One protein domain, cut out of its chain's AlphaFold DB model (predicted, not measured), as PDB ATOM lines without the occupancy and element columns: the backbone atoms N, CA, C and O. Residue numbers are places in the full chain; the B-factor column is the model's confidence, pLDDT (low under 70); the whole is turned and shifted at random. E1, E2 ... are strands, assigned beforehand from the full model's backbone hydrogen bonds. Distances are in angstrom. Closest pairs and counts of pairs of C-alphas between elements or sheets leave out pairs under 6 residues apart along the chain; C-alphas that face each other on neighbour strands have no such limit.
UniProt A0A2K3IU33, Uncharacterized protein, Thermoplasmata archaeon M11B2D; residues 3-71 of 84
ATOM      1  N   GLY A   3     252.268 297.728 179.098       94.69
ATOM      2  CA  GLY A   3     252.992 296.807 178.215       94.69
ATOM      3  C   GLY A   3     252.968 297.309 176.776       94.69
ATOM      4  O   GLY A   3     254.011 297.571 176.191       94.69
ATOM      5  N   ILE A   4     251.761 297.527 176.255       94.44
ATOM      6  CA  ILE A   4     251.529 298.212 174.984       94.44
ATOM      7  C   ILE A   4     250.477 299.311 175.150       94.44
ATOM      8  O   ILE A   4     249.509 299.166 175.907       94.44
ATOM      9  N   TYR A   5     250.695 300.418 174.447       92.50
ATOM     10  CA  TYR A   5     249.765 301.532 174.341       92.50
ATOM     11  C   TYR A   5     249.594 301.874 172.861       92.50
ATOM     12  O   TYR A   5     250.583 302.156 172.188       92.50
ATOM     13  N   LEU A   6     248.361 301.801 172.366       91.44
ATOM     14  CA  LEU A   6     248.019 302.145 170.988       91.44
ATOM     15  C   LEU A   6     247.284 303.484 170.965       91.44
ATOM     16  O   LEU A   6     246.298 303.650 171.678       91.44
ATOM     17  N   GLU A   7     247.753 304.417 170.148       90.44
ATOM     18  CA  GLU A   7     247.186 305.758 169.987       90.44
ATOM     19  C   GLU A   7     246.759 305.921 168.532       90.44
ATOM     20  O   GLU A   7     247.586 305.716 167.643       90.44
ATOM     21  N   GLU A   8     245.484 306.237 168.296       88.31
ATOM     22  CA  GLU A   8     244.922 306.466 166.952       88.31
ATOM     23  C   GLU A   8     245.224 305.334 165.948       88.31
ATOM     24  O   GLU A   8     245.287 305.546 164.737       88.31
ATOM     25  N   SER A   9     245.414 304.105 166.441       87.50
ATOM     26  CA  SER A   9     245.758 302.957 165.607       87.50
ATOM     27  C   SER A   9     244.534 302.367 164.910       87.50
ATOM     28  O   SER A   9     243.436 302.287 165.474       87.50
ATOM     29  N   GLN A  10     244.751 301.908 163.681       87.88
ATOM     30  CA  GLN A  10     243.783 301.175 162.872       87.88
ATOM     31  C   GLN A  10     244.507 300.063 162.114       87.88
ATOM     32  O   GLN A  10     245.694 300.190 161.806       87.88
ATOM     33  N   ASP A  11     243.803 298.961 161.874       90.31
ATOM     34  CA  ASP A  11     244.237 297.782 161.124       90.31
ATOM     35  C   ASP A  11     245.610 297.236 161.556       90.31
ATOM     36  O   ASP A  11     246.411 296.761 160.751       90.31
ATOM     37  N   THR A  12     245.905 297.313 162.857       92.31
ATOM     38  CA  THR A  12     247.163 296.816 163.428       92.31
ATOM     39  C   THR A  12     246.976 295.409 163.984       92.31
ATOM     40  O   THR A  12     246.026 295.153 164.723       92.31
ATOM     41  N   THR A  13     247.915 294.510 163.682       95.88
ATOM     42  CA  THR A  13     247.963 293.162 164.264       95.88
ATOM     43  C   THR A  13     248.942 293.122 165.428       95.88
ATOM     44  O   THR A  13     250.131 293.393 165.266       95.88
ATOM     45  N   ILE A  14     248.441 292.743 166.600       96.69
ATOM     46  CA  ILE A  14     249.211 292.526 167.817       96.69
ATOM     47  C   ILE A  14     249.096 291.048 168.164       96.69
ATOM     48  O   ILE A  14     248.084 290.593 168.704       96.69
ATOM     49  N   SER A  15     250.141 290.293 167.847       96.94
ATOM     50  CA  SER A  15     250.155 288.853 168.061       96.94
ATOM     51  C   SER A  15     251.463 288.348 168.643       96.94
ATOM     52  O   SER A  15     252.513 288.972 168.485       96.94
ATOM     53  N   GLN A  16     251.376 287.217 169.345       96.12
ATOM     54  CA  GLN A  16     252.521 286.483 169.888       96.12
ATOM     55  C   GLN A  16     253.398 287.297 170.854       96.12
ATOM     56  O   GLN A  16     254.611 287.110 170.942       96.12
ATOM     57  N   ASN A  17     252.782 288.208 171.613       95.94
ATOM     58  CA  ASN A  17     253.471 288.985 172.643       95.94
ATOM     59  C   ASN A  17     253.362 288.325 174.020       95.94
ATOM     60  O   ASN A  17     252.320 287.782 174.392       95.94
ATOM     61  N   THR A  18     254.414 288.472 174.828       96.00
ATOM     62  CA  THR A  18     254.431 288.062 176.239       96.00
ATOM     63  C   THR A  18     254.248 289.276 177.152       96.00
ATOM     64  O   THR A  18     255.201 289.993 177.461       96.00
ATOM     65  N   PHE A  19     253.028 289.505 177.647       95.75
ATOM     66  CA  PHE A  19     252.730 290.564 178.614       95.75
ATOM     67  C   PHE A  19     252.901 290.060 180.051       95.75
ATOM     68  O   PHE A  19     251.978 289.531 180.665       95.75
ATOM     69  N   LEU A  20     254.092 290.261 180.618       93.81
ATOM     70  CA  LEU A  20     254.426 289.873 181.989       93.81
ATOM     71  C   LEU A  20     254.769 291.090 182.849       93.81
ATOM     72  O   LEU A  20     255.524 291.962 182.436       93.81
ATOM     73  N   LYS A  21     254.242 291.122 184.081       92.25
ATOM     74  CA  LYS A  21     254.575 292.122 185.118       92.25
ATOM     75  C   LYS A  21     254.321 293.594 184.723       92.25
ATOM     76  O   LYS A  21     254.861 294.497 185.358       92.25
ATOM     77  N   ASN A  22     253.460 293.852 183.736       92.94
ATOM     78  CA  ASN A  22     252.983 295.208 183.437       92.94
ATOM     79  C   ASN A  22     251.866 295.612 184.407       92.94
ATOM     80  O   ASN A  22     251.009 294.788 184.721       92.94
ATOM     81  N   LEU A  23     251.820 296.890 184.807       92.81
ATOM     82  CA  LEU A  23     250.716 297.424 185.621       92.81
ATOM     83  C   LEU A  23     249.386 297.356 184.854       92.81
ATOM     84  O   LEU A  23     248.345 297.054 185.424       92.81
ATOM     85  N   VAL A  24     249.446 297.611 183.546       92.38
ATOM     86  CA  VAL A  24     248.357 297.399 182.591       92.38
ATOM     87  C   VAL A  24     248.968 296.745 181.356       92.38
ATOM     88  O   VAL A  24     249.921 297.277 180.794       92.38
ATOM     89  N   HIS A  25     248.482 295.571 180.955       94.56
ATOM     90  CA  HIS A  25     249.091 294.819 179.850       94.56
ATOM     91  C   HIS A  25     248.925 295.520 178.499       94.56
ATOM     92  O   HIS A  25     249.915 295.734 177.810       94.56
ATOM     93  N   ALA A  26     247.704 295.943 178.174       94.31
ATOM     94  CA  ALA A  26     247.392 296.671 176.953       94.31
ATOM     95  C   ALA A  26     246.331 297.738 177.221       94.31
ATOM     96  O   ALA A  26     245.428 297.530 178.040       94.31
ATOM     97  N   ARG A  27     246.448 298.869 176.528       90.62
ATOM     98  CA  ARG A  27     245.428 299.916 176.449       90.62
ATOM     99  C   ARG A  27     245.470 300.545 175.063       90.62
ATOM    100  O   ARG A  27     246.545 300.670 174.487       90.62
ATOM    101  N   PHE A  28     244.320 300.963 174.563       88.94
ATOM    102  CA  PHE A  28     244.230 301.717 173.320       88.94
ATOM    103  C   PHE A  28     243.433 303.008 173.525       88.94
ATOM    104  O   PHE A  28     242.567 303.079 174.405       88.94
ATOM    105  N   HIS A  29     243.763 304.039 172.754       87.88
ATOM    106  CA  HIS A  29     243.157 305.359 172.823       87.88
ATOM    107  C   HIS A  29     242.790 305.868 171.432       87.88
ATOM    108  O   HIS A  29     243.575 305.756 170.491       87.88
ATOM    109  N   ASN A  30     241.575 306.408 171.326       82.00
ATOM    110  CA  ASN A  30     241.027 306.993 170.104       82.00
ATOM    111  C   ASN A  30     241.113 306.064 168.869       82.00
ATOM    112  O   ASN A  30     241.321 306.511 167.745       82.00
ATOM    113  N   THR A  31     240.959 304.753 169.072       77.50
ATOM    114  CA  THR A  31     240.902 303.775 167.975       77.50
ATOM    115  C   THR A  31     239.459 303.564 167.507       77.50
ATOM    116  O   THR A  31     238.495 303.903 168.208       77.50
ATOM    117  N   GLY A  32     239.295 303.022 166.298       71.12
ATOM    118  CA  GLY A  32     237.985 302.617 165.788       71.12
ATOM    119  C   GLY A  32     237.398 301.429 166.565       71.12
ATOM    120  O   GLY A  32     238.072 300.784 167.366       71.12
ATOM    121  N   PHE A  33     236.122 301.111 166.328       69.88
ATOM    122  CA  PHE A  33     235.528 299.886 166.876       69.88
ATOM    123  C   PHE A  33     236.158 298.660 166.216       69.88
ATOM    124  O   PHE A  33     236.097 298.549 164.993       69.88
ATOM    125  N   PHE A  34     236.690 297.732 167.019       70.31
ATOM    126  CA  PHE A  34     237.330 296.504 166.525       70.31
ATOM    127  C   PHE A  34     238.408 296.780 165.467       70.31
ATOM    128  O   PHE A  34     238.555 296.015 164.518       70.31
ATOM    129  N   SER A  35     239.128 297.898 165.602       82.56
ATOM    130  CA  SER A  35     240.062 298.341 164.569       82.56
ATOM    131  C   SER A  35     241.408 297.642 164.650       82.56
ATOM    132  O   SER A  35     242.187 297.755 163.717       82.56
ATOM    133  N   ASN A  36     241.723 296.963 165.753       90.44
ATOM    134  CA  ASN A  36     242.968 296.217 165.883       90.44
ATOM    135  C   ASN A  36     242.693 294.726 166.071       90.44
ATOM    136  O   ASN A  36     241.697 294.310 166.669       90.44
ATOM    137  N   HIS A  37     243.616 293.917 165.565       94.50
ATOM    138  CA  HIS A  37     243.558 292.469 165.635       94.50
ATOM    139  C   HIS A  37     244.491 291.973 166.731       94.50
ATOM    140  O   HIS A  37     245.703 292.158 166.656       94.50
ATOM    141  N   TRP A  38     243.919 291.319 167.738       96.19
ATOM    142  CA  TRP A  38     244.662 290.698 168.826       96.19
ATOM    143  C   TRP A  38     244.502 289.192 168.733       96.19
ATOM    144  O   TRP A  38     243.376 288.693 168.705       96.19
ATOM    145  N   ASP A  39     245.619 288.478 168.681       97.44
ATOM    146  CA  ASP A  39     245.597 287.023 168.574       97.44
ATOM    147  C   ASP A  39     246.832 286.412 169.228       97.44
ATOM    148  O   ASP A  39     247.950 286.893 169.032       97.44
ATOM    149  N   GLN A  40     246.644 285.343 169.997       97.25
ATOM    150  CA  GLN A  40     247.740 284.582 170.595       97.25
ATOM    151  C   GLN A  40     248.700 285.440 171.428       97.25
ATOM    152  O   GLN A  40     249.910 285.288 171.339       97.25
ATOM    153  N   ASN A  41     248.210 286.359 172.260       97.75
ATOM    154  CA  ASN A  41     249.079 287.025 173.232       97.75
ATOM    155  C   ASN A  41     249.004 286.317 174.589       97.75
ATOM    156  O   ASN A  41     247.942 285.856 175.018       97.75
ATOM    157  N   TYR A  42     250.131 286.242 175.296       97.38
ATOM    158  CA  TYR A  42     250.191 285.712 176.655       97.38
ATOM    159  C   TYR A  42     249.997 286.843 177.668       97.38
ATOM    160  O   TYR A  42     250.808 287.763 177.761       97.38
ATOM    161  N   TRP A  43     248.936 286.767 178.473       97.06
ATOM    162  CA  TRP A  43     248.504 287.848 179.375       97.06
ATOM    163  C   TRP A  43     248.899 287.597 180.837       97.06
ATOM    164  O   TRP A  43     248.109 287.800 181.760       97.06
ATOM    165  N   GLY A  44     250.106 287.071 181.037       95.38
ATOM    166  CA  GLY A  44     250.684 286.786 182.349       95.38
ATOM    167  C   GLY A  44     250.168 285.517 183.029       95.38
ATOM    168  O   GLY A  44     250.756 285.086 184.020       95.38
ATOM    169  N   ARG A  45     249.115 284.898 182.487       95.06
ATOM    170  CA  ARG A  45     248.610 283.578 182.875       95.06
ATOM    171  C   ARG A  45     247.904 282.888 181.695       95.06
ATOM    172  O   ARG A  45     247.343 283.605 180.858       95.06
ATOM    173  N   PRO A  46     247.844 281.543 181.671       94.88
ATOM    174  CA  PRO A  46     247.031 280.798 180.710       94.88
ATOM    175  C   PRO A  46     245.544 281.167 180.831       94.88
ATOM    176  O   PRO A  46     245.032 281.346 181.942       94.88
ATOM    177  N   GLN A  47     244.840 281.295 179.704       93.25
ATOM    178  CA  GLN A  47     243.413 281.639 179.659       93.25
ATOM    179  C   GLN A  47     242.696 280.897 178.534       93.25
ATOM    180  O   GLN A  47     243.112 280.972 177.390       93.25
ATOM    181  N   ILE A  48     241.579 280.244 178.851       93.44
ATOM    182  CA  ILE A  48     240.778 279.476 177.877       93.44
ATOM    183  C   ILE A  48     239.692 280.352 177.222       93.44
ATOM    184  O   ILE A  48     239.153 280.010 176.176       93.44
ATOM    185  N   ILE A  49     239.360 281.485 177.844       96.56
ATOM    186  CA  ILE A  49     238.344 282.421 177.351       96.56
ATOM    187  C   ILE A  49     238.997 283.645 176.700       96.56
ATOM    188  O   ILE A  49     240.115 284.000 177.090       96.56
ATOM    189  N   PRO A  50     238.288 284.336 175.784       97.25
ATOM    190  CA  PRO A  50     238.764 285.577 175.191       97.25
ATOM    191  C   PRO A  50     239.181 286.601 176.247       97.25
ATOM    192  O   PRO A  50     238.507 286.783 177.268       97.25
ATOM    193  N   LYS A  51     240.285 287.305 175.995       96.56
ATOM    194  CA  LYS A  51     240.775 288.362 176.879       96.56
ATOM    195  C   LYS A  51     240.214 289.712 176.419       96.56
ATOM    196  O   LYS A  51     240.630 290.195 175.370       96.56
ATOM    197  N   PRO A  52     239.357 290.379 177.215       94.25
ATOM    198  CA  PRO A  52     238.941 291.743 176.915       94.25
ATOM    199  C   PRO A  52     240.091 292.729 177.144       94.25
ATOM    200  O   PRO A  52     240.855 292.616 178.116       94.25
ATOM    201  N   ILE A  53     240.171 293.725 176.274       92.81
ATOM    202  CA  ILE A  53     241.140 294.816 176.278       92.81
ATOM    203  C   ILE A  53     240.332 296.108 176.264       92.81
ATOM    204  O   ILE A  53     239.476 296.308 175.406       92.81
ATOM    205  N   PHE A  54     240.563 296.965 177.252       89.56
ATOM    206  CA  PHE A  54     239.766 298.171 177.445       89.56
ATOM    207  C   PHE A  54     240.485 299.383 176.870       89.56
ATOM    208  O   PHE A  54     241.633 299.660 177.234       89.56
ATOM    209  N   GLY A  55     239.778 300.130 176.027       85.19
ATOM    210  CA  GLY A  55     240.252 301.390 175.478       85.19
ATOM    211  C   GLY A  55     239.484 302.600 175.982       85.19
ATOM    212  O   GLY A  55     238.417 302.487 176.590       85.19
ATOM    213  N   ILE A  56     240.040 303.777 175.719       82.75
ATOM    214  CA  ILE A  56     239.402 305.066 175.987       82.75
ATOM    215  C   ILE A  56     239.193 305.792 174.654       82.75
ATOM    216  O   ILE A  56     240.096 305.838 173.829       82.75
ATOM    217  N   LYS A  57     238.008 306.367 174.434       72.12
ATOM    218  CA  LYS A  57     237.726 307.156 173.221       72.12
ATOM    219  C   LYS A  57     238.170 308.614 173.338       72.12
ATOM    220  O   LYS A  57     238.579 309.212 172.358       72.12
ATOM    221  N   ASP A  58     238.030 309.171 174.532       70.56
ATOM    222  CA  ASP A  58     238.292 310.569 174.848       70.56
ATOM    223  C   ASP A  58     238.842 310.613 176.276       70.56
ATOM    224  O   ASP A  58     238.275 309.976 177.169       70.56
ATOM    225  N   ILE A  59     239.935 311.345 176.494       63.59
ATOM    226  CA  ILE A  59     240.575 311.534 177.801       63.59
ATOM    227  C   ILE A  59     239.618 312.098 178.867       63.59
ATOM    228  O   ILE A  59     239.835 311.893 180.061       63.59
ATOM    229  N   HIS A  60     238.536 312.761 178.451       64.19
ATOM    230  CA  HIS A  60     237.482 313.262 179.332       64.19
ATOM    231  C   HIS A  60     236.398 312.226 179.665       64.19
ATOM    232  O   HIS A  60     235.555 312.471 180.528       64.19
ATOM    233  N   SER A  61     236.404 311.062 179.013       57.94
ATOM    234  CA  SER A  61     235.381 310.036 179.190       57.94
ATOM    235  C   SER A  61     235.781 309.025 180.267       57.94
ATOM    236  O   SER A  61     236.812 308.359 180.183       57.94
ATOM    237  N   PHE A  62     234.948 308.911 181.304       55.38
ATOM    238  CA  PHE A  62     235.213 308.074 182.482       55.38
ATOM    239  C   PHE A  62     234.945 306.579 182.242       55.38
ATOM    240  O   PHE A  62     235.464 305.721 182.957       55.38
ATOM    241  N   PHE A  63     234.130 306.253 181.236       56.81
ATOM    242  CA  PHE A  63     233.836 304.875 180.853       56.81
ATOM    243  C   PHE A  63     234.808 304.405 179.770       56.81
ATOM    244  O   PHE A  63     235.138 305.193 178.878       56.81
ATOM    245  N   PRO A  64     235.253 303.130 179.800       60.31
ATOM    246  CA  PRO A  64     235.964 302.565 178.666       60.31
ATOM    247  C   PRO A  64     235.041 302.676 177.455       60.31
ATOM    248  O   PRO A  64     233.987 302.047 177.406       60.31
ATOM    249  N   GLY A  65     235.408 303.548 176.517       63.28
ATOM    250  CA  GLY A  65     234.575 303.834 175.353       63.28
ATOM    251  C   GLY A  65     234.385 302.594 174.485       63.28
ATOM    252  O   GLY A  65     233.387 302.508 173.774       63.28
ATOM    253  N   PHE A  66     235.317 301.634 174.580       77.38
ATOM    254  CA  PHE A  66     235.387 300.453 173.731       77.38
ATOM    255  C   PHE A  66     236.055 299.263 174.423       77.38
ATOM    256  O   PHE A  66     236.910 299.417 175.302       77.38
ATOM    257  N   VAL A  67     235.691 298.072 173.950       87.81
ATOM    258  CA  VAL A  67     236.325 296.802 174.302       87.81
ATOM    259  C   VAL A  67     236.740 296.107 173.012       87.81
ATOM    260  O   VAL A  67     235.913 295.904 172.127       87.81
ATOM    261  N   GLU A  68     238.010 295.734 172.930       91.81
ATOM    262  CA  GLU A  68     238.526 294.792 171.937       91.81
ATOM    263  C   GLU A  68     238.839 293.458 172.624       91.81
ATOM    264  O   GLU A  68     238.862 293.370 173.855       91.81
ATOM    265  N   PHE A  69     239.053 292.402 171.842       94.88
ATOM    266  CA  PHE A  69     239.277 291.061 172.372       94.88
ATOM    267  C   PHE A  69     240.459 290.394 171.686       94.88
ATOM    268  O   PHE A  69     240.548 290.399 170.461       94.88
ATOM    269  N   ASP A  70     241.307 289.758 172.491       97.19
ATOM    270  CA  ASP A  70     242.142 288.652 172.030       97.19
ATOM    271  C   ASP A  70     241.311 287.373 172.150       97.19
ATOM    272  O   ASP A  70     241.011 286.918 173.262       97.19
ATOM    273  N   TRP A  71     240.853 286.857 171.011       95.75
ATOM    274  CA  TRP A  71     239.938 285.715 170.954       95.75
ATOM    275  C   TRP A  71     240.624 284.387 171.271       95.75
ATOM    276  O   TRP A  71     239.960 283.481 171.776       95.75
TER     277      TRP A  71
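AT A GLANCE: This is residues 3 to 71 of the 84 residues of an uncharacterized protein of Thermoplasmata archaeon M11B2D (UniProt A0A2K3IU33). The chain winds in two stacked turns, E1 with E2, then E3 with E4, and the hairpin of E5 and E6 packs on the second. They form a sandwich, two sheets face to face: E1-E3-E5-E6, mixed and twisted, and parallel E2-E4. The printed part has 69 residues, six named strands, E1 to E6 in order, and no named helix; it is all strand, with under half of the residues in named elements. It is compact, radius of gyration of the C-alphas 11.6 A, spanning 33 by 24 by 19 A.

HOW THE PARTS SIT: E1, residues 3 to 7, is parallel to E3, residues 24 to 29, at 2 degrees; N 4 and O 25 are 3.0 A apart. E2, residues 12 to 15, is parallel to E4, residues 36 to 39; N 37 and O 12 are 2.8 A apart. E3 is parallel to E5, residues 51 to 56, at 45 degrees; N 56 and O 28 are 2.9 A apart. E5 and E6, residues 66 to 70, form an antiparallel hairpin; N 53 and O 68 are 2.8 A apart. The closest C-alphas of E4 and E6, Trp 38 and Asp 70, are 4.6 A apart.

IN THESE COORDINATES: E1 begins at C-alpha 3, (252.992, 296.807, 178.215), and E6 ends at C-alpha 70, (242.142, 288.652, 172.030). E5 measures 16.8 A, E6 13.7 A, E3 13.6 A, E1 13.5 A.

THE WHOLE: The farthest C-alphas, Ile 48 and His 60, are 34.0 A apart. The printed part has no cut; the link E4 to E5 is long. The pLDDT is under 70 at residue 33 and residues 59 to 65.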